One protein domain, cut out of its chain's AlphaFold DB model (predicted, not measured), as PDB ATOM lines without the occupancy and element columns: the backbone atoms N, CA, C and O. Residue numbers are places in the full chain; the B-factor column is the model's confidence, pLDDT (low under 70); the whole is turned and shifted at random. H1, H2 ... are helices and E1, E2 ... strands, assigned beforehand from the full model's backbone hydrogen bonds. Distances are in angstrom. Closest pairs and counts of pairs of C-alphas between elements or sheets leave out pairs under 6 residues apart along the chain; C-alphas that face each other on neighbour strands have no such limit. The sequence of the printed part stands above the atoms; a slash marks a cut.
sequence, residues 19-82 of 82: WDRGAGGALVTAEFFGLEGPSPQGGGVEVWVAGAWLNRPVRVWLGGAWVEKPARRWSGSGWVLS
ATOM      1  N   TRP A  19     -18.257 -19.227  21.816       54.81
ATOM      2  CA  TRP A  19     -19.087 -18.161  22.374       54.81
ATOM      3  C   TRP A  19     -18.907 -18.036  23.882       54.81
ATOM      4  O   TRP A  19     -18.992 -16.926  24.395       54.81
ATOM      5  N   ASP A  20     -18.553 -19.120  24.573       57.94
ATOM      6  CA  ASP A  20     -18.260 -19.111  26.012       57.94
ATOM      7  C   ASP A  20     -16.903 -18.475  26.351       57.94
ATOM      8  O   ASP A  20     -16.622 -18.159  27.510       57.94
ATOM      9  N   ARG A  21     -16.024 -18.285  25.356       55.84
ATOM     10  CA  ARG A  21     -14.704 -17.680  25.559       55.84
ATOM     11  C   ARG A  21     -14.738 -16.178  25.294       55.84
ATOM     12  O   ARG A  21     -15.008 -15.721  24.189       55.84
ATOM     13  N   GLY A  22     -14.349 -15.404  26.305       55.75
ATOM     14  CA  GLY A  22     -14.216 -13.951  26.211       55.75
ATOM     15  C   GLY A  22     -15.480 -13.203  26.633       55.75
ATOM     16  O   GLY A  22     -16.356 -13.741  27.306       55.75
ATOM     17  N   ALA A  23     -15.557 -11.920  26.275       55.59
ATOM     18  CA  ALA A  23     -16.592 -11.024  26.791       55.59
ATOM     19  C   ALA A  23     -18.023 -11.437  26.396       55.59
ATOM     20  O   ALA A  23     -18.949 -11.198  27.162       55.59
ATOM     21  N   GLY A  24     -18.206 -12.075  25.233       54.38
ATOM     22  CA  GLY A  24     -19.518 -12.544  24.768       54.38
ATOM     23  C   GLY A  24     -20.123 -13.607  25.685       54.38
ATOM     24  O   GLY A  24     -21.259 -13.459  26.132       54.38
ATOM     25  N   GLY A  25     -19.331 -14.618  26.047       58.62
ATOM     26  CA  GLY A  25     -19.750 -15.694  26.944       58.62
ATOM     27  C   GLY A  25     -20.031 -15.203  28.354       58.62
ATOM     28  O   GLY A  25     -21.042 -15.565  28.947       58.62
ATOM     29  N   ALA A  26     -19.201 -14.293  28.865       57.66
ATOM     30  CA  ALA A  26     -19.429 -13.681  30.170       57.66
ATOM     31  C   ALA A  26     -20.750 -12.891  30.222       57.66
ATOM     32  O   ALA A  26     -21.453 -12.964  31.224       57.66
ATOM     33  N   LEU A  27     -21.118 -12.179  29.150       55.38
ATOM     34  CA  LEU A  27     -22.367 -11.412  29.091       55.38
ATOM     35  C   LEU A  27     -23.591 -12.312  28.977       55.38
ATOM     36  O   LEU A  27     -24.521 -12.143  29.752       55.38
ATOM     37  N   VAL A  28     -23.582 -13.299  28.076       56.31
ATOM     38  CA  VAL A  28     -24.705 -14.242  27.955       56.31
ATOM     39  C   VAL A  28     -24.890 -15.009  29.263       56.31
ATOM     40  O   VAL A  28     -26.009 -15.134  29.747       56.31
ATOM     41  N   THR A  29     -23.806 -15.448  29.902       55.91
ATOM     42  CA  THR A  29     -23.909 -16.199  31.160       55.91
ATOM     43  C   THR A  29     -24.374 -15.320  32.327       55.91
ATOM     44  O   THR A  29     -25.220 -15.742  33.117       55.91
ATOM     45  N   ALA A  30     -23.886 -14.080  32.415       58.38
ATOM     46  CA  ALA A  30     -24.261 -13.158  33.486       58.38
ATOM     47  C   ALA A  30     -25.659 -12.544  33.306       58.38
ATOM     48  O   ALA A  30     -26.355 -12.320  34.293       58.38
ATOM     49  N   GLU A  31     -26.084 -12.253  32.073       54.38
ATOM     50  CA  GLU A  31     -27.367 -11.599  31.785       54.38
ATOM     51  C   GLU A  31     -28.510 -12.600  31.607       54.38
ATOM     52  O   GLU A  31     -29.616 -12.334  32.071       54.38
ATOM     53  N   PHE A  32     -28.261 -13.752  30.977       52.94
ATOM     54  CA  PHE A  32     -29.309 -14.738  30.700       52.94
ATOM     55  C   PHE A  32     -29.539 -15.704  31.868       52.94
ATOM     56  O   PHE A  32     -30.678 -16.082  32.133       52.94
ATOM     57  N   PHE A  33     -28.481 -16.091  32.592       55.28
ATOM     58  CA  PHE A  33     -28.576 -17.068  33.689       55.28
ATOM     59  C   PHE A  33     -28.434 -16.460  35.091       55.28
ATOM     60  O   PHE A  33     -28.527 -17.192  36.073       55.28
ATOM     61  N   GLY A  34     -28.221 -15.142  35.211       51.84
ATOM     62  CA  GLY A  34     -28.097 -14.464  36.509       51.84
ATOM     63  C   GLY A  34     -26.902 -14.933  37.347       51.84
ATOM     64  O   GLY A  34     -26.874 -14.724  38.557       51.84
ATOM     65  N   LEU A  35     -25.923 -15.592  36.723       50.16
ATOM     66  CA  LEU A  35     -24.705 -16.029  37.388       50.16
ATOM     67  C   LEU A  35     -23.732 -14.851  37.389       50.16
ATOM     68  O   LEU A  35     -23.066 -14.581  36.390       50.16
ATOM     69  N   GLU A  36     -23.697 -14.116  38.500       53.53
ATOM     70  CA  GLU A  36     -22.752 -13.025  38.749       53.53
ATOM     71  C   GLU A  36     -21.310 -13.555  38.678       53.53
ATOM     72  O   GLU A  36     -20.736 -14.036  39.653       53.53
ATOM     73  N   GLY A  37     -20.711 -13.499  37.488       49.88
ATOM     74  CA  GLY A  37     -19.266 -13.590  37.346       49.88
ATOM     75  C   GLY A  37     -18.610 -12.363  37.988       49.88
ATOM     76  O   GLY A  37     -19.235 -11.297  38.027       49.88
ATOM     77  N   PRO A  38     -17.363 -12.472  38.484       46.34
ATOM     78  CA  PRO A  38     -16.653 -11.327  39.036       46.34
ATOM     79  C   PRO A  38     -16.659 -10.198  38.005       46.34
ATOM     80  O   PRO A  38     -16.243 -10.401  36.860       46.34
ATOM     81  N   SER A  39     -17.174  -9.029  38.408       46.25
ATOM     82  CA  SER A  39     -17.141  -7.823  37.583       46.25
ATOM     83  C   SER A  39     -15.712  -7.654  37.060       46.25
ATOM     84  O   SER A  39     -14.776  -7.708  37.871       46.25
ATOM     85  N   PRO A  40     -15.500  -7.533  35.735       50.22
ATOM     86  CA  PRO A  40     -14.166  -7.307  35.212       50.22
ATOM     87  C   PRO A  40     -13.584  -6.096  35.936       50.22
ATOM     88  O   PRO A  40     -14.271  -5.096  36.127       50.22
ATOM     89  N   GLN A  41     -12.335  -6.186  36.379       49.50
ATOM     90  CA  GLN A  41     -11.616  -5.046  36.941       49.50
ATOM     91  C   GLN A  41     -11.453  -4.002  35.817       49.50
ATOM     92  O   GLN A  41     -10.517  -4.079  35.028       49.50
ATOM     93  N   GLY A  42     -12.432  -3.104  35.669       60.88
ATOM     94  CA  GLY A  42     -12.563  -2.150  34.559       60.88
ATOM     95  C   GLY A  42     -14.033  -1.843  34.232       60.88
ATOM     96  O   GLY A  42     -14.911  -2.673  34.453       60.88
ATOM     97  N   GLY A  43     -14.330  -0.648  33.710       69.88
ATOM     98  CA  GLY A  43     -15.707  -0.202  33.465       69.88
ATOM     99  C   GLY A  43     -16.322   0.584  34.624       69.88
ATOM    100  O   GLY A  43     -17.518   0.479  34.878       69.88
ATOM    101  N   GLY A  44     -15.541   1.365  35.356       81.62
ATOM    102  CA  GLY A  44     -16.117   2.422  36.187       81.62
ATOM    103  C   GLY A  44     -16.176   3.744  35.424       81.62
ATOM    104  O   GLY A  44     -15.828   3.815  34.247       81.62
ATOM    105  N   VAL A  45     -16.644   4.797  36.082       84.19
ATOM    106  CA  VAL A  45     -16.623   6.160  35.540       84.19
ATOM    107  C   VAL A  45     -15.691   6.997  36.398       84.19
ATOM    108  O   VAL A  45     -15.764   6.952  37.628       84.19
ATOM    109  N   GLU A  46     -14.813   7.762  35.756       87.06
ATOM    110  CA  GLU A  46     -14.004   8.754  36.452       87.06
ATOM    111  C   GLU A  46     -14.870   9.945  36.861       87.06
ATOM    112  O   GLU A  46     -15.547  10.572  36.046       87.06
ATOM    113  N   VAL A  47     -14.842  10.258  38.151       88.69
ATOM    114  CA  VAL A  47     -15.576  11.373  38.744       88.69
ATOM    115  C   VAL A  47     -14.569  12.320  39.379       88.69
ATOM    116  O   VAL A  47     -13.763  11.905  40.212       88.69
ATOM    117  N   TRP A  48     -14.613  13.595  38.998       91.81
ATOM    118  CA  TRP A  48     -13.786  14.627  39.615       91.81
ATOM    119  C   TRP A  48     -14.335  14.976  40.996       91.81
ATOM    120  O   TRP A  48     -15.454  15.476  41.123       91.81
ATOM    121  N   VAL A  49     -13.552  14.718  42.040       93.19
ATOM    122  CA  VAL A  49     -13.919  15.000  43.429       93.19
ATOM    123  C   VAL A  49     -12.728  15.625  44.139       93.19
ATOM    124  O   VAL A  49     -11.639  15.062  44.144       93.19
ATOM    125  N   ALA A  50     -12.947  16.786  44.760       91.94
ATOM    126  CA  ALA A  50     -11.972  17.457  45.624       91.94
ATOM    127  C   ALA A  50     -10.558  17.610  45.017       91.94
ATOM    128  O   ALA A  50      -9.563  17.523  45.729       91.94
ATOM    129  N   GLY A  51     -10.461  17.852  43.705       95.19
ATOM    130  CA  GLY A  51      -9.175  18.063  43.036       95.19
ATOM    131  C   GLY A  51      -8.514  16.802  42.472       95.19
ATOM    132  O   GLY A  51      -7.359  16.873  42.060       95.19
ATOM    133  N   ALA A  52      -9.212  15.662  42.445       92.38
ATOM    134  CA  ALA A  52      -8.708  14.421  41.867       92.38
ATOM    135  C   ALA A  52      -9.782  13.678  41.058       92.38
ATOM    136  O   ALA A  52     -10.971  13.733  41.375       92.38
ATOM    137  N   TRP A  53      -9.355  12.942  40.030       89.19
ATOM    138  CA  TRP A  53     -10.198  11.968  39.338       89.19
ATOM    139  C   TRP A  53     -10.239  10.672  40.146       89.19
ATOM    140  O   TRP A  53      -9.201  10.106  40.485       89.19
ATOM    141  N   LEU A  54     -11.443  10.210  40.475       86.31
ATOM    142  CA  LEU A  54     -11.671   8.953  41.178       86.31
ATOM    143  C   LEU A  54     -12.524   8.029  40.319       86.31
ATOM    144  O   LEU A  54     -13.625   8.398  39.915       86.31
ATOM    145  N   ASN A  55     -12.048   6.807  40.104       83.38
ATOM    146  CA  ASN A  55     -12.828   5.776  39.436       83.38
ATOM    147  C   ASN A  55     -13.928   5.249  40.380       83.38
ATOM    148  O   ASN A  55     -13.649   4.850  41.515       83.38
ATOM    149  N   ARG A  56     -15.188   5.288  39.934       84.88
ATOM    150  CA  ARG A  56     -16.362   4.841  40.695       84.88
ATOM    151  C   ARG A  56     -17.154   3.778  39.926       84.88
ATOM    152  O   ARG A  56     -17.346   3.930  38.719       84.88
ATOM    153  N   PRO A  57     -17.677   2.739  40.607       82.94
ATOM    154  CA  PRO A  57     -18.525   1.742  39.963       82.94
ATOM    155  C   PRO A  57     -19.882   2.339  39.569       82.94
ATOM    156  O   PRO A  57     -20.447   3.169  40.290       82.94
ATOM    157  N   VAL A  58     -20.431   1.883  38.441       84.75
ATOM    158  CA  VAL A  58     -21.800   2.209  38.020       84.75
ATOM    159  C   VAL A  58     -22.751   1.147  38.549       84.75
ATOM    160  O   VAL A  58     -22.451  -0.045  38.516       84.75
ATOM    161  N   ARG A  59     -23.914   1.582  39.042       83.25
ATOM    162  CA  ARG A  59     -24.949   0.700  39.586       83.25
ATOM    163  C   ARG A  59     -26.279   0.926  38.887       83.25
ATOM    164  O   ARG A  59     -26.641   2.065  38.603       83.25
ATOM    165  N   VAL A  60     -27.016  -0.157  38.667       83.50
ATOM    166  CA  VAL A  60     -28.371  -0.152  38.101       83.50
ATOM    167  C   VAL A  60     -29.335  -0.751  39.122       83.50
ATOM    168  O   VAL A  60     -29.018  -1.755  39.760       83.50
ATOM    169  N   TRP A  61     -30.499  -0.126  39.303       85.69
ATOM    170  CA  TRP A  61     -31.556  -0.648  40.168       85.69
ATOM    171  C   TRP A  61     -32.393  -1.679  39.411       85.69
ATOM    172  O   TRP A  61     -33.009  -1.345  38.400       85.69
ATOM    173  N   LEU A  62     -32.443  -2.916  39.910       87.62
ATOM    174  CA  LEU A  62     -33.210  -4.015  39.302       87.62
ATOM    175  C   LEU A  62     -34.527  -4.306  40.038       87.62
ATOM    176  O   LEU A  62     -35.018  -5.430  40.037       87.62
ATOM    177  N   GLY A  63     -35.094  -3.313  40.725       84.88
ATOM    178  CA  GLY A  63     -36.364  -3.458  41.446       84.88
ATOM    179  C   GLY A  63     -36.235  -4.008  42.872       84.88
ATOM    180  O   GLY A  63     -37.088  -3.694  43.695       84.88
ATOM    181  N   GLY A  64     -35.167  -4.752  43.186       90.25
ATOM    182  CA  GLY A  64     -34.902  -5.277  44.538       90.25
ATOM    183  C   GLY A  64     -33.496  -5.011  45.085       90.25
ATOM    184  O   GLY A  64     -33.287  -5.089  46.293       90.25
ATOM    185  N   ALA A  65     -32.537  -4.674  44.221       85.81
ATOM    186  CA  ALA A  65     -31.165  -4.374  44.610       85.81
ATOM    187  C   ALA A  65     -30.489  -3.440  43.598       85.81
ATOM    188  O   ALA A  65     -30.851  -3.393  42.417       85.81
ATOM    189  N   TRP A  66     -29.480  -2.714  44.080       82.69
ATOM    190  CA  TRP A  66     -28.502  -2.045  43.231       82.69
ATOM    191  C   TRP A  66     -27.446  -3.061  42.819       82.69
ATOM    192  O   TRP A  66     -26.796  -3.641  43.683       82.69
ATOM    193  N   VAL A  67     -27.258  -3.237  41.517       82.38
ATOM    194  CA  VAL A  67     -26.277  -4.174  40.964       82.38
ATOM    195  C   VAL A  67     -25.204  -3.397  40.220       82.38
ATOM    196  O   VAL A  67     -25.519  -2.521  39.412       82.38
ATOM    197  N   GLU A  68     -23.938  -3.701  40.505       82.00
ATOM    198  CA  GLU A  68     -22.802  -3.105  39.802       82.00
ATOM    199  C   GLU A  68     -22.701  -3.643  38.375       82.00
ATOM    200  O   GLU A  68     -22.833  -4.841  38.119       82.00
ATOM    201  N   LYS A  69     -22.485  -2.734  37.425       77.12
ATOM    202  CA  LYS A  69     -22.348  -3.054  36.005       77.12
ATOM    203  C   LYS A  69     -21.181  -2.266  35.410       77.12
ATOM    204  O   LYS A  69     -21.025  -1.089  35.739       77.12
ATOM    205  N   PRO A  70     -20.392  -2.872  34.506       78.19
ATOM    206  CA  PRO A  70     -19.314  -2.162  33.842       78.19
ATOM    207  C   PRO A  70     -19.873  -1.116  32.868       78.19
ATOM    208  O   PRO A  70     -20.650  -1.425  31.963       78.19
ATOM    209  N   ALA A  71     -19.440   0.127  33.034       83.56
ATOM    210  CA  ALA A  71     -19.640   1.228  32.118       83.56
ATOM    211  C   ALA A  71     -18.884   0.992  30.809       83.56
ATOM    212  O   ALA A  71     -17.734   0.538  30.779       83.56
ATOM    213  N   ARG A  72     -19.540   1.354  29.709       81.69
ATOM    214  CA  ARG A  72     -18.938   1.385  28.381       81.69
ATOM    215  C   ARG A  72     -19.064   2.781  27.804       81.69
ATOM    216  O   ARG A  72     -20.092   3.431  27.977       81.69
ATOM    217  N   ARG A  73     -18.045   3.207  27.064       85.44
ATOM    218  CA  ARG A  73     -18.056   4.445  26.282       85.44
ATOM    219  C   ARG A  73     -18.036   4.132  24.791       85.44
ATOM    220  O   ARG A  73     -17.433   3.149  24.363       85.44
ATOM    221  N   TRP A  74     -18.695   4.962  23.992       83.75
ATOM    222  CA  TRP A  74     -18.620   4.865  22.538       83.75
ATOM    223  C   TRP A  74     -17.300   5.468  22.055       83.75
ATOM    224  O   TRP A  74     -16.968   6.602  22.391       83.75
ATOM    225  N   SER A  75     -16.539   4.703  21.276       87.69
ATOM    226  CA  SER A  75     -15.237   5.122  20.734       87.69
ATOM    227  C   SER A  75     -15.317   5.766  19.345       87.69
ATOM    228  O   SER A  75     -14.306   6.238  18.837       87.69
ATOM    229  N   GLY A  76     -16.494   5.771  18.712       88.50
ATOM    230  CA  GLY A  76     -16.663   6.137  17.300       88.50
ATOM    231  C   GLY A  76     -16.868   4.930  16.380       88.50
ATOM    232  O   GLY A  76     -17.530   5.063  15.357       88.50
ATOM    233  N   SER A  77     -16.372   3.751  16.765       91.81
ATOM    234  CA  SER A  77     -16.500   2.498  15.998       91.81
ATOM    235  C   SER A  77     -17.088   1.337  16.802       91.81
ATOM    236  O   SER A  77     -17.456   0.311  16.234       91.81
ATOM    237  N   GLY A  78     -17.188   1.485  18.123       79.56
ATOM    238  CA  GLY A  78     -17.689   0.446  19.012       79.56
ATOM    239  C   GLY A  78     -17.828   0.911  20.457       79.56
ATOM    240  O   GLY A  78     -17.245   1.919  20.870       79.56
ATOM    241  N   TRP A  79     -18.583   0.138  21.237       78.94
ATOM    242  CA  TRP A  79     -18.648   0.270  22.688       78.94
ATOM    243  C   TRP A  79     -17.420  -0.386  23.319       78.94
ATOM    244  O   TRP A  79     -17.210  -1.586  23.156       78.94
ATOM    245  N   VAL A  80     -16.628   0.391  24.052       78.19
ATOM    246  CA  VAL A  80     -15.427  -0.080  24.755       78.19
ATOM    247  C   VAL A  80     -15.607   0.080  26.260       78.19
ATOM    248  O   VAL A  80     -16.318   0.985  26.696       78.19
ATOM    249  N   LEU A  81     -14.995  -0.803  27.055       77.75
ATOM    250  CA  LEU A  81     -14.971  -0.648  28.513       77.75
ATOM    251  C   LEU A  81     -14.278   0.666  28.875       77.75
ATOM    252  O   LEU A  81     -13.297   1.047  28.229       77.75
ATOM    253  N   SER A  82     -14.855   1.364  29.853       65.31
ATOM    254  CA  SER A  82     -14.330   2.641  30.327       65.31
ATOM    255  C   SER A  82     -13.276   2.486  31.414       65.31
ATOM    256  O   SER A  82     -13.302   1.474  32.157       65.31
TER     257      SER A  82
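Overview. This is residues 19 to 82 of the 82 residues of an uncharacterized protein of Synechococcus sp. GFB01 (UniProt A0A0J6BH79). Three small two-stranded hairpins, E1 with E2, E3 with E4 and E5 with E6, point out like spokes from a shared middle, their turns at the tips, and one short helix, H1, sits off to one side at the far end of a long unnamed stretch, residues 33 to 44. The spokes follow one another along the chain, E2 running on into E3 and E4 into E5 with a change of direction each time. The printed part has 64 residues with one named helix and six named strands, in the order H1, E1, E2, E3, E4, E5, E6; each hairpin is its own antiparallel sheet of two strands, and the class is mixed, helices and strands. The whole is loose, with a radius of gyration of the C-alphas of 13.7 A, and flat, spanning 42 by 34 by 18 A.

Along the chain. H1 takes residues 23 to 32, 13.8 A from first to last C-alpha, and begins with C-alpha 23 at (-16.592, -11.024, 26.791). After the long link, E1 is residues 45 to 49, 12.2 A, with C-alpha 45 at (-16.623, 6.160, 35.540), and E2 is residues 52 to 56, 12.3 A. E3 is residues 58 to 61, 10.4 A, and E4 residues 66 to 69, 9.5 A. E5, residues 72 to 74, is 6.8 A long, and E6, residues 79 to 81, is 6.9 A long and ends with C-alpha 81 at (-14.971, -0.648, 28.513).

Arrangement. In H1 every O i to N i+4 pair is within hydrogen-bond range. H1 is apart from E2, E3, E4, E5 and E6. E1 and E2 form a hairpin, antiparallel at 141 degrees, with N 47 and O 54 within hydrogen-bond range at 2.8 A. E2 runs on into E3 across one residue at 41 degrees, and the two meet only through their link. The closest C-alphas of E1 and E3 are those of Val 45 and Val 58, 7.0 A apart. The hairpin of E3 and E4 is antiparallel at 138 degrees, with N 60 and O 67 within hydrogen-bond range at 2.9 A. E4 runs on into E5 across two residues at 52 degrees, and E4 and E5 are apart. The hairpin of E5 and E6 is antiparallel at 140 degrees, with N 73 and O 80 within hydrogen-bond range at 2.8 A. The three hairpins' other strand pairs are apart, among them E1 and E5, E2 and E6, and E3 and E6.

Size, cuts and confidence. The two C-alphas farthest apart are those of Trp 19 and Ala 50, at 43.1 A. The printed part has no cut and ends at residue 82, the chain's last residue. The link from H1 to E1 is long, with 12 residues; the other five links are tight. The mean pLDDT of the printed part is 73.0; residues 19 to 43 and residue 82 of this predicted model are under 70.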